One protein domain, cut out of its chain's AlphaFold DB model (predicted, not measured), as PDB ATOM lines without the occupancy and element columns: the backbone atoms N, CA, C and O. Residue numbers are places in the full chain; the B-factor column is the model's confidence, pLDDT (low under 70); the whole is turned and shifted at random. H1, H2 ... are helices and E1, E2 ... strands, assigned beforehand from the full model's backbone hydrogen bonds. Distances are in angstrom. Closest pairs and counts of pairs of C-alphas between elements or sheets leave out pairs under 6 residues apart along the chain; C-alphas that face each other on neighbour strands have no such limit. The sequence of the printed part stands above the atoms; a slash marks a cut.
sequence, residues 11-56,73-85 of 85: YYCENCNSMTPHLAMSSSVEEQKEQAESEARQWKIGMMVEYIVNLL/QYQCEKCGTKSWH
ATOM      1  N   TYR A  11      40.025 -29.142 155.887       75.56
ATOM      2  CA  TYR A  11      41.003 -28.980 154.814       75.56
ATOM      3  C   TYR A  11      41.648 -30.325 154.504       75.56
ATOM      4  O   TYR A  11      41.681 -31.235 155.346       75.56
ATOM      5  N   TYR A  12      42.144 -30.469 153.280       78.31
ATOM      6  CA  TYR A  12      42.867 -31.666 152.888       78.31
ATOM      7  C   TYR A  12      44.243 -31.670 153.545       78.31
ATOM      8  O   TYR A  12      45.048 -30.771 153.322       78.31
ATOM      9  N   CYS A  13      44.525 -32.693 154.345       80.44
ATOM     10  CA  CYS A  13      45.847 -32.880 154.916       80.44
ATOM     11  C   CYS A  13      46.624 -33.892 154.073       80.44
ATOM     12  O   CYS A  13      46.252 -35.066 154.031       80.44
ATOM     13  N   GLU A  14      47.727 -33.462 153.457       80.62
ATOM     14  CA  GLU A  14      48.590 -34.326 152.634       80.62
ATOM     15  C   GLU A  14      49.138 -35.519 153.425       80.62
ATOM     16  O   GLU A  14      49.175 -36.639 152.926       80.62
ATOM     17  N   ASN A  15      49.476 -35.309 154.699       81.81
ATOM     18  CA  ASN A  15      50.012 -36.357 155.564       81.81
ATOM     19  C   ASN A  15      48.942 -37.381 155.991       81.81
ATOM     20  O   ASN A  15      49.235 -38.561 156.167       81.81
ATOM     21  N   CYS A  16      47.685 -36.952 156.146       81.31
ATOM     22  CA  CYS A  16      46.571 -37.858 156.445       81.31
ATOM     23  C   CYS A  16      45.880 -38.403 155.188       81.31
ATOM     24  O   CYS A  16      44.974 -39.228 155.328       81.31
ATOM     25  N   ASN A  17      46.239 -37.904 154.000       83.81
ATOM     26  CA  ASN A  17      45.605 -38.194 152.714       83.81
ATOM     27  C   ASN A  17      44.060 -38.155 152.786       83.81
ATOM     28  O   ASN A  17      43.366 -39.014 152.243       83.81
ATOM     29  N   SER A  18      43.515 -37.220 153.574       81.25
ATOM     30  CA  SER A  18      42.085 -37.137 153.891       81.25
ATOM     31  C   SER A  18      41.673 -35.731 154.332       81.25
ATOM     32  O   SER A  18      42.492 -34.927 154.778       81.25
ATOM     33  N   MET A  19      40.372 -35.449 154.212       79.50
ATOM     34  CA  MET A  19      39.754 -34.221 154.715       79.50
ATOM     35  C   MET A  19      39.693 -34.271 156.240       79.50
ATOM     36  O   MET A  19      38.954 -35.075 156.818       79.50
ATOM     37  N   THR A  20      40.477 -33.424 156.899       78.50
ATOM     38  CA  THR A  20      40.573 -33.382 158.360       78.50
ATOM     39  C   THR A  20      40.222 -31.999 158.890       78.50
ATOM     40  O   THR A  20      40.557 -30.995 158.256       78.50
ATOM     41  N   PRO A  21      39.590 -31.901 160.071       78.69
ATOM     42  CA  PRO A  21      39.442 -30.618 160.740       78.69
ATOM     43  C   PRO A  21      40.824 -30.018 161.007       78.69
ATOM     44  O   PRO A  21      41.731 -30.727 161.457       78.69
ATOM     45  N   HIS A  22      40.978 -28.729 160.719       75.00
ATOM     46  CA  HIS A  22      42.154 -27.977 161.128       75.00
ATOM     47  C   HIS A  22      41.752 -26.903 162.136       75.00
ATOM     48  O   HIS A  22      40.670 -26.321 162.053       75.00
ATOM     49  N   LEU A  23      42.635 -26.658 163.096       74.50
ATOM     50  CA  LEU A  23      42.535 -25.554 164.035       74.50
ATOM     51  C   LEU A  23      43.319 -24.381 163.471       74.50
ATOM     52  O   LEU A  23      44.467 -24.556 163.066       74.50
ATOM     53  N   ALA A  24      42.717 -23.194 163.455       70.38
ATOM     54  CA  ALA A  24      43.488 -21.980 163.249       70.38
ATOM     55  C   ALA A  24      44.536 -21.916 164.363       70.38
ATOM     56  O   ALA A  24      44.188 -21.984 165.547       70.38
ATOM     57  N   MET A  25      45.814 -21.832 163.998       70.69
ATOM     58  CA  MET A  25      46.829 -21.490 164.978       70.69
ATOM     59  C   MET A  25      46.579 -20.036 165.337       70.69
ATOM     60  O   MET A  25      46.884 -19.137 164.560       70.69
ATOM     61  N   SER A  26      45.944 -19.810 166.488       58.44
ATOM     62  CA  SER A  26      45.824 -18.467 167.029       58.44
ATOM     63  C   SER A  26      47.238 -17.935 167.203       58.44
ATOM     64  O   SER A  26      48.002 -18.462 168.017       58.44
ATOM     65  N   SER A  27      47.560 -16.901 166.439       54.91
ATOM     66  CA  SER A  27      48.610 -15.969 166.799       54.91
ATOM     67  C   SER A  27      48.358 -15.513 168.248       54.91
ATOM     68  O   SER A  27      47.216 -15.502 168.727       54.91
ATOM     69  N   SER A  28      49.421 -15.284 169.012       56.78
ATOM     70  CA  SER A  28      49.346 -14.854 170.415       56.78
ATOM     71  C   SER A  28      48.427 -13.632 170.589       56.78
ATOM     72  O   SER A  28      48.147 -12.917 169.634       56.78
ATOM     73  N   VAL A  29      47.935 -13.364 171.804       56.00
ATOM     74  CA  VAL A  29      47.028 -12.218 172.048       56.00
ATOM     75  C   VAL A  29      47.671 -10.891 171.612       56.00
ATOM     76  O   VAL A  29      46.986 -10.029 171.060       56.00
ATOM     77  N   GLU A  30      48.986 -10.745 171.796       54.78
ATOM     78  CA  GLU A  30      49.773  -9.649 171.227       54.78
ATOM     79  C   GLU A  30      49.741  -9.619 169.691       54.78
ATOM     80  O   GLU A  30      49.452  -8.568 169.121       54.78
ATOM     81  N   GLU A  31      49.971 -10.746 169.014       56.00
ATOM     82  CA  GLU A  31      49.944 -10.816 167.545       56.00
ATOM     83  C   GLU A  31      48.531 -10.597 166.973       56.00
ATOM     84  O   GLU A  31      48.395  -9.961 165.935       56.00
ATOM     85  N   GLN A  32      47.468 -11.038 167.654       58.19
ATOM     86  CA  GLN A  32      46.077 -10.751 167.270       58.19
ATOM     87  C   GLN A  32      45.745  -9.265 167.390       58.19
ATOM     88  O   GLN A  32      45.014  -8.714 166.567       58.19
ATOM     89  N   LYS A  33      46.273  -8.596 168.419       57.53
ATOM     90  CA  LYS A  33      46.104  -7.154 168.597       57.53
ATOM     91  C   LYS A  33      46.885  -6.376 167.539       57.53
ATOM     92  O   LYS A  33      46.350  -5.427 166.973       57.53
ATOM     93  N   GLU A  34      48.114  -6.786 167.251       62.88
ATOM     94  CA  GLU A  34      48.932  -6.194 166.194       62.88
ATOM     95  C   GLU A  34      48.305  -6.413 164.807       62.88
ATOM     96  O   GLU A  34      48.220  -5.469 164.019       62.88
ATOM     97  N   GLN A  35      47.755  -7.605 164.548       60.47
ATOM     98  CA  GLN A  35      46.970  -7.908 163.351       60.47
ATOM     99  C   GLN A  35      45.736  -7.009 163.259       60.47
ATOM    100  O   GLN A  35      45.603  -6.303 162.266       60.47
ATOM    101  N   ALA A  36      44.912  -6.908 164.304       62.22
ATOM    102  CA  ALA A  36      43.724  -6.050 164.306       62.22
ATOM    103  C   ALA A  36      44.058  -4.555 164.114       62.22
ATOM    104  O   ALA A  36      43.346  -3.823 163.423       62.22
ATOM    105  N   GLU A  37      45.156  -4.072 164.704       66.19
ATOM    106  CA  GLU A  37      45.632  -2.702 164.496       66.19
ATOM    107  C   GLU A  37      46.159  -2.487 163.068       66.19
ATOM    108  O   GLU A  37      45.935  -1.420 162.482       66.19
ATOM    109  N   SER A  38      46.827  -3.488 162.490       66.44
ATOM    110  CA  SER A  38      47.281  -3.468 161.098       66.44
ATOM    111  C   SER A  38      46.107  -3.508 160.115       66.44
ATOM    112  O   SER A  38      46.071  -2.688 159.202       66.44
ATOM    113  N   GLU A  39      45.092  -4.339 160.367       65.12
ATOM    114  CA  GLU A  39      43.844  -4.431 159.607       65.12
ATOM    115  C   GLU A  39      43.092  -3.103 159.651       65.12
ATOM    116  O   GLU A  39      42.700  -2.573 158.615       65.12
ATOM    117  N   ALA A  40      42.956  -2.492 160.832       69.56
ATOM    118  CA  ALA A  40      42.291  -1.201 160.975       69.56
ATOM    119  C   ALA A  40      43.021  -0.082 160.212       69.56
ATOM    120  O   ALA A  40      42.384   0.835 159.686       69.56
ATOM    121  N   ARG A  41      44.359  -0.129 160.141       72.62
ATOM    122  CA  ARG A  41      45.156   0.810 159.334       72.62
ATOM    123  C   ARG A  41      45.019   0.523 157.843       72.62
ATOM    124  O   ARG A  41      44.789   1.456 157.079       72.62
ATOM    125  N   GLN A  42      45.130  -0.737 157.436       71.25
ATOM    126  CA  GLN A  42      45.010  -1.168 156.044       71.25
ATOM    127  C   GLN A  42      43.617  -0.879 155.488       71.25
ATOM    128  O   GLN A  42      43.512  -0.335 154.397       71.25
ATOM    129  N   TRP A  43      42.563  -1.122 156.264       72.44
ATOM    130  CA  TRP A  43      41.187  -0.800 155.899       72.44
ATOM    131  C   TRP A  43      40.993   0.703 155.677       72.44
ATOM    132  O   TRP A  43      40.439   1.115 154.662       72.44
ATOM    133  N   LYS A  44      41.528   1.548 156.570       74.56
ATOM    134  CA  LYS A  44      41.493   3.011 156.391       74.56
ATOM    135  C   LYS A  44      42.232   3.460 155.130       74.56
ATOM    136  O   LYS A  44      41.768   4.370 154.448       74.56
ATOM    137  N   ILE A  45      43.376   2.844 154.831       77.88
ATOM    138  CA  ILE A  45      44.139   3.131 153.612       77.88
ATOM    139  C   ILE A  45      43.356   2.669 152.380       77.88
ATOM    140  O   ILE A  45      43.217   3.449 151.443       77.88
ATOM    141  N   GLY A  46      42.779   1.466 152.411       75.19
ATOM    142  CA  GLY A  46      41.931   0.924 151.350       75.19
ATOM    143  C   GLY A  46      40.750   1.839 151.038       75.19
ATOM    144  O   GLY A  46      40.581   2.237 149.893       75.19
ATOM    145  N   MET A  47      40.022   2.298 152.061       76.81
ATOM    146  CA  MET A  47      38.921   3.250 151.882       76.81
ATOM    147  C   MET A  47      39.365   4.583 151.273       76.81
ATOM    148  O   MET A  47      38.655   5.150 150.445       76.81
ATOM    149  N   MET A  48      40.524   5.113 151.682       79.62
ATOM    150  CA  MET A  48      41.055   6.344 151.087       79.62
ATOM    151  C   MET A  48      41.436   6.138 149.622       79.62
ATOM    152  O   MET A  48      41.140   7.001 148.798       79.62
ATOM    153  N   VAL A  49      42.058   5.006 149.289       80.75
ATOM    154  CA  VAL A  49      42.412   4.661 147.908       80.75
ATOM    155  C   VAL A  49      41.153   4.490 147.064       80.75
ATOM    156  O   VAL A  49      41.057   5.119 146.017       80.75
ATOM    157  N   GLU A  50      40.155   3.741 147.536       74.12
ATOM    158  CA  GLU A  50      38.865   3.588 146.851       74.12
ATOM    159  C   GLU A  50      38.165   4.933 146.642       74.12
ATOM    160  O   GLU A  50      37.653   5.207 145.558       74.12
ATOM    161  N   TYR A  51      38.183   5.813 147.647       77.75
ATOM    162  CA  TYR A  51      37.611   7.152 147.529       77.75
ATOM    163  C   TYR A  51      38.341   8.000 146.477       77.75
ATOM    164  O   TYR A  51      37.696   8.652 145.657       77.75
ATOM    165  N   ILE A  52      39.678   7.970 146.455       80.75
ATOM    166  CA  ILE A  52      40.491   8.686 145.461       80.75
ATOM    167  C   ILE A  52      40.252   8.120 144.057       80.75
ATOM    168  O   ILE A  52      40.063   8.890 143.116       80.75
ATOM    169  N   VAL A  53      40.209   6.796 143.910       76.69
ATOM    170  CA  VAL A  53      39.936   6.130 142.632       76.69
ATOM    171  C   VAL A  53      38.535   6.490 142.136       76.69
ATOM    172  O   VAL A  53      38.399   6.912 140.994       76.69
ATOM    173  N   ASN A  54      37.513   6.465 142.993       74.38
ATOM    174  CA  ASN A  54      36.155   6.873 142.621       74.38
ATOM    175  C   ASN A  54      36.052   8.357 142.236       74.38
ATOM    176  O   ASN A  54      35.242   8.720 141.383       74.38
ATOM    177  N   LEU A  55      36.855   9.235 142.845       76.69
ATOM    178  CA  LEU A  55      36.912  10.644 142.448       76.69
ATOM    179  C   LEU A  55      37.577  10.845 141.081       76.69
ATOM    180  O   LEU A  55      37.151  11.729 140.335       76.69
ATOM    181  N   LEU A  56      38.612  10.061 140.769       75.56
ATOM    182  CA  LEU A  56      39.414  10.195 139.548       75.56
ATOM    183  C   LEU A  56      38.819   9.444 138.347       75.56
ATOM    184  O   LEU A  56      38.922   9.930 137.224       75.56
ATOM    185  N   GLN A  73      47.452 -19.488 159.142       70.44
ATOM    186  CA  GLN A  73      48.108 -20.757 159.425       70.44
ATOM    187  C   GLN A  73      47.152 -21.684 160.179       70.44
ATOM    188  O   GLN A  73      46.666 -21.379 161.270       70.44
ATOM    189  N   TYR A  74      46.926 -22.861 159.614       74.25
ATOM    190  CA  TYR A  74      46.073 -23.903 160.159       74.25
ATOM    191  C   TYR A  74      46.906 -25.122 160.566       74.25
ATOM    192  O   TYR A  74      47.929 -25.435 159.963       74.25
ATOM    193  N   GLN A  75      46.468 -25.841 161.596       78.25
ATOM    194  CA  GLN A  75      47.078 -27.090 162.043       78.25
ATOM    195  C   GLN A  75      46.062 -28.231 162.009       78.25
ATOM    196  O   GLN A  75      44.994 -28.141 162.610       78.25
ATOM    197  N   CYS A  76      46.412 -29.333 161.345       81.81
ATOM    198  CA  CYS A  76      45.605 -30.550 161.321       81.81
ATOM    199  C   CYS A  76      45.456 -31.141 162.731       81.81
ATOM    200  O   CYS A  76      46.453 -31.431 163.391       81.81
ATOM    201  N   GLU A  77      44.223 -31.420 163.165       79.00
ATOM    202  CA  GLU A  77      43.971 -32.008 164.491       79.00
ATOM    203  C   GLU A  77      44.464 -33.455 164.620       79.00
ATOM    204  O   GLU A  77      44.774 -33.905 165.719       79.00
ATOM    205  N   LYS A  78      44.520 -34.205 163.511       78.69
ATOM    206  CA  LYS A  78      44.872 -35.633 163.544       78.69
ATOM    207  C   LYS A  78      46.371 -35.891 163.590       78.69
ATOM    208  O   LYS A  78      46.797 -36.814 164.274       78.69
ATOM    209  N   CYS A  79      47.159 -35.134 162.828       82.50
ATOM    210  CA  CYS A  79      48.599 -35.378 162.695       82.50
ATOM    211  C   CYS A  79      49.478 -34.176 163.059       82.50
ATOM    212  O   CYS A  79      50.698 -34.307 163.080       82.50
ATOM    213  N   GLY A  80      48.886 -33.013 163.341       78.62
ATOM    214  CA  GLY A  80      49.626 -31.815 163.727       78.62
ATOM    215  C   GLY A  80      50.357 -31.105 162.585       78.62
ATOM    216  O   GLY A  80      51.065 -30.134 162.857       78.62
ATOM    217  N   THR A  81      50.203 -31.548 161.330       82.06
ATOM    218  CA  THR A  81      50.789 -30.877 160.157       82.06
ATOM    219  C   THR A  81      50.222 -29.465 160.013       82.06
ATOM    220  O   THR A  81      49.012 -29.268 160.134       82.06
ATOM    221  N   LYS A  82      51.104 -28.492 159.769       77.38
ATOM    222  CA  LYS A  82      50.755 -27.086 159.548       77.38
ATOM    223  C   LYS A  82      50.547 -26.835 158.055       77.38
ATOM    224  O   LYS A  82      51.401 -27.230 157.264       77.38
ATOM    225  N   SER A  83      49.462 -26.172 157.691       68.44
ATOM    226  CA  SER A  83      49.163 -25.729 156.328       68.44
ATOM    227  C   SER A  83      48.757 -24.256 156.326       68.44
ATOM    228  O   SER A  83      48.335 -23.720 157.350       68.44
ATOM    229  N   TRP A  84      48.938 -23.597 155.188       69.50
ATOM    230  CA  TRP A  84      48.503 -22.222 154.953       69.50
ATOM    231  C   TRP A  84      47.252 -22.293 154.081       69.50
ATOM    232  O   TRP A  84      47.277 -22.986 153.059       69.50
ATOM    233  N   HIS A  85      46.160 -21.671 154.519       62.34
ATOM    234  CA  HIS A  85      44.896 -21.620 153.785       62.34
ATOM    235  C   HIS A  85      44.249 -20.247 153.907       62.34
ATOM    236  O   HIS A  85      44.522 -19.545 154.910       62.34
TER     237      HIS A  85
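This is residues 11 to 56 and 73 to 85 of the 85 residues of an uncharacterized protein of Vibrio chagasii (UniProt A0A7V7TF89). A small curled antiparallel sheet of two hairpins, in order E1 E2 E3 E4, makes a head; helix H1 is a long arm, residues 36 to 56 sticking out. Printed are 59 residues, with E1 E2 H1 E3 E4 in turn, mixed in class. The whole is extended, with a radius of gyration of the C-alphas of 17.7 A, and spans 51 by 27 by 11 A.

Find E1, residues 11 to 13, from C-alpha 11 at (41.003, -28.980, 154.814), then E2, residues 18 to 24. H1, residues 29 to 56, runs 40.2 A to C-alpha 56 at (39.414, 10.195, 139.548). E3 is residues 73 to 76, E4 residues 82 to 84.

Look between E2 and E3: N 23 and O 75, 2.8 A apart, are within hydrogen-bond range. H1 is not on the sheet; its every O i to N i+4 pair is within range.

Residues 57 to 72 are cut out; C-alphas 56 and 73 are 37.8 A apart. pLDDT is under 70 at residues 26 to 40 and 83 to 85.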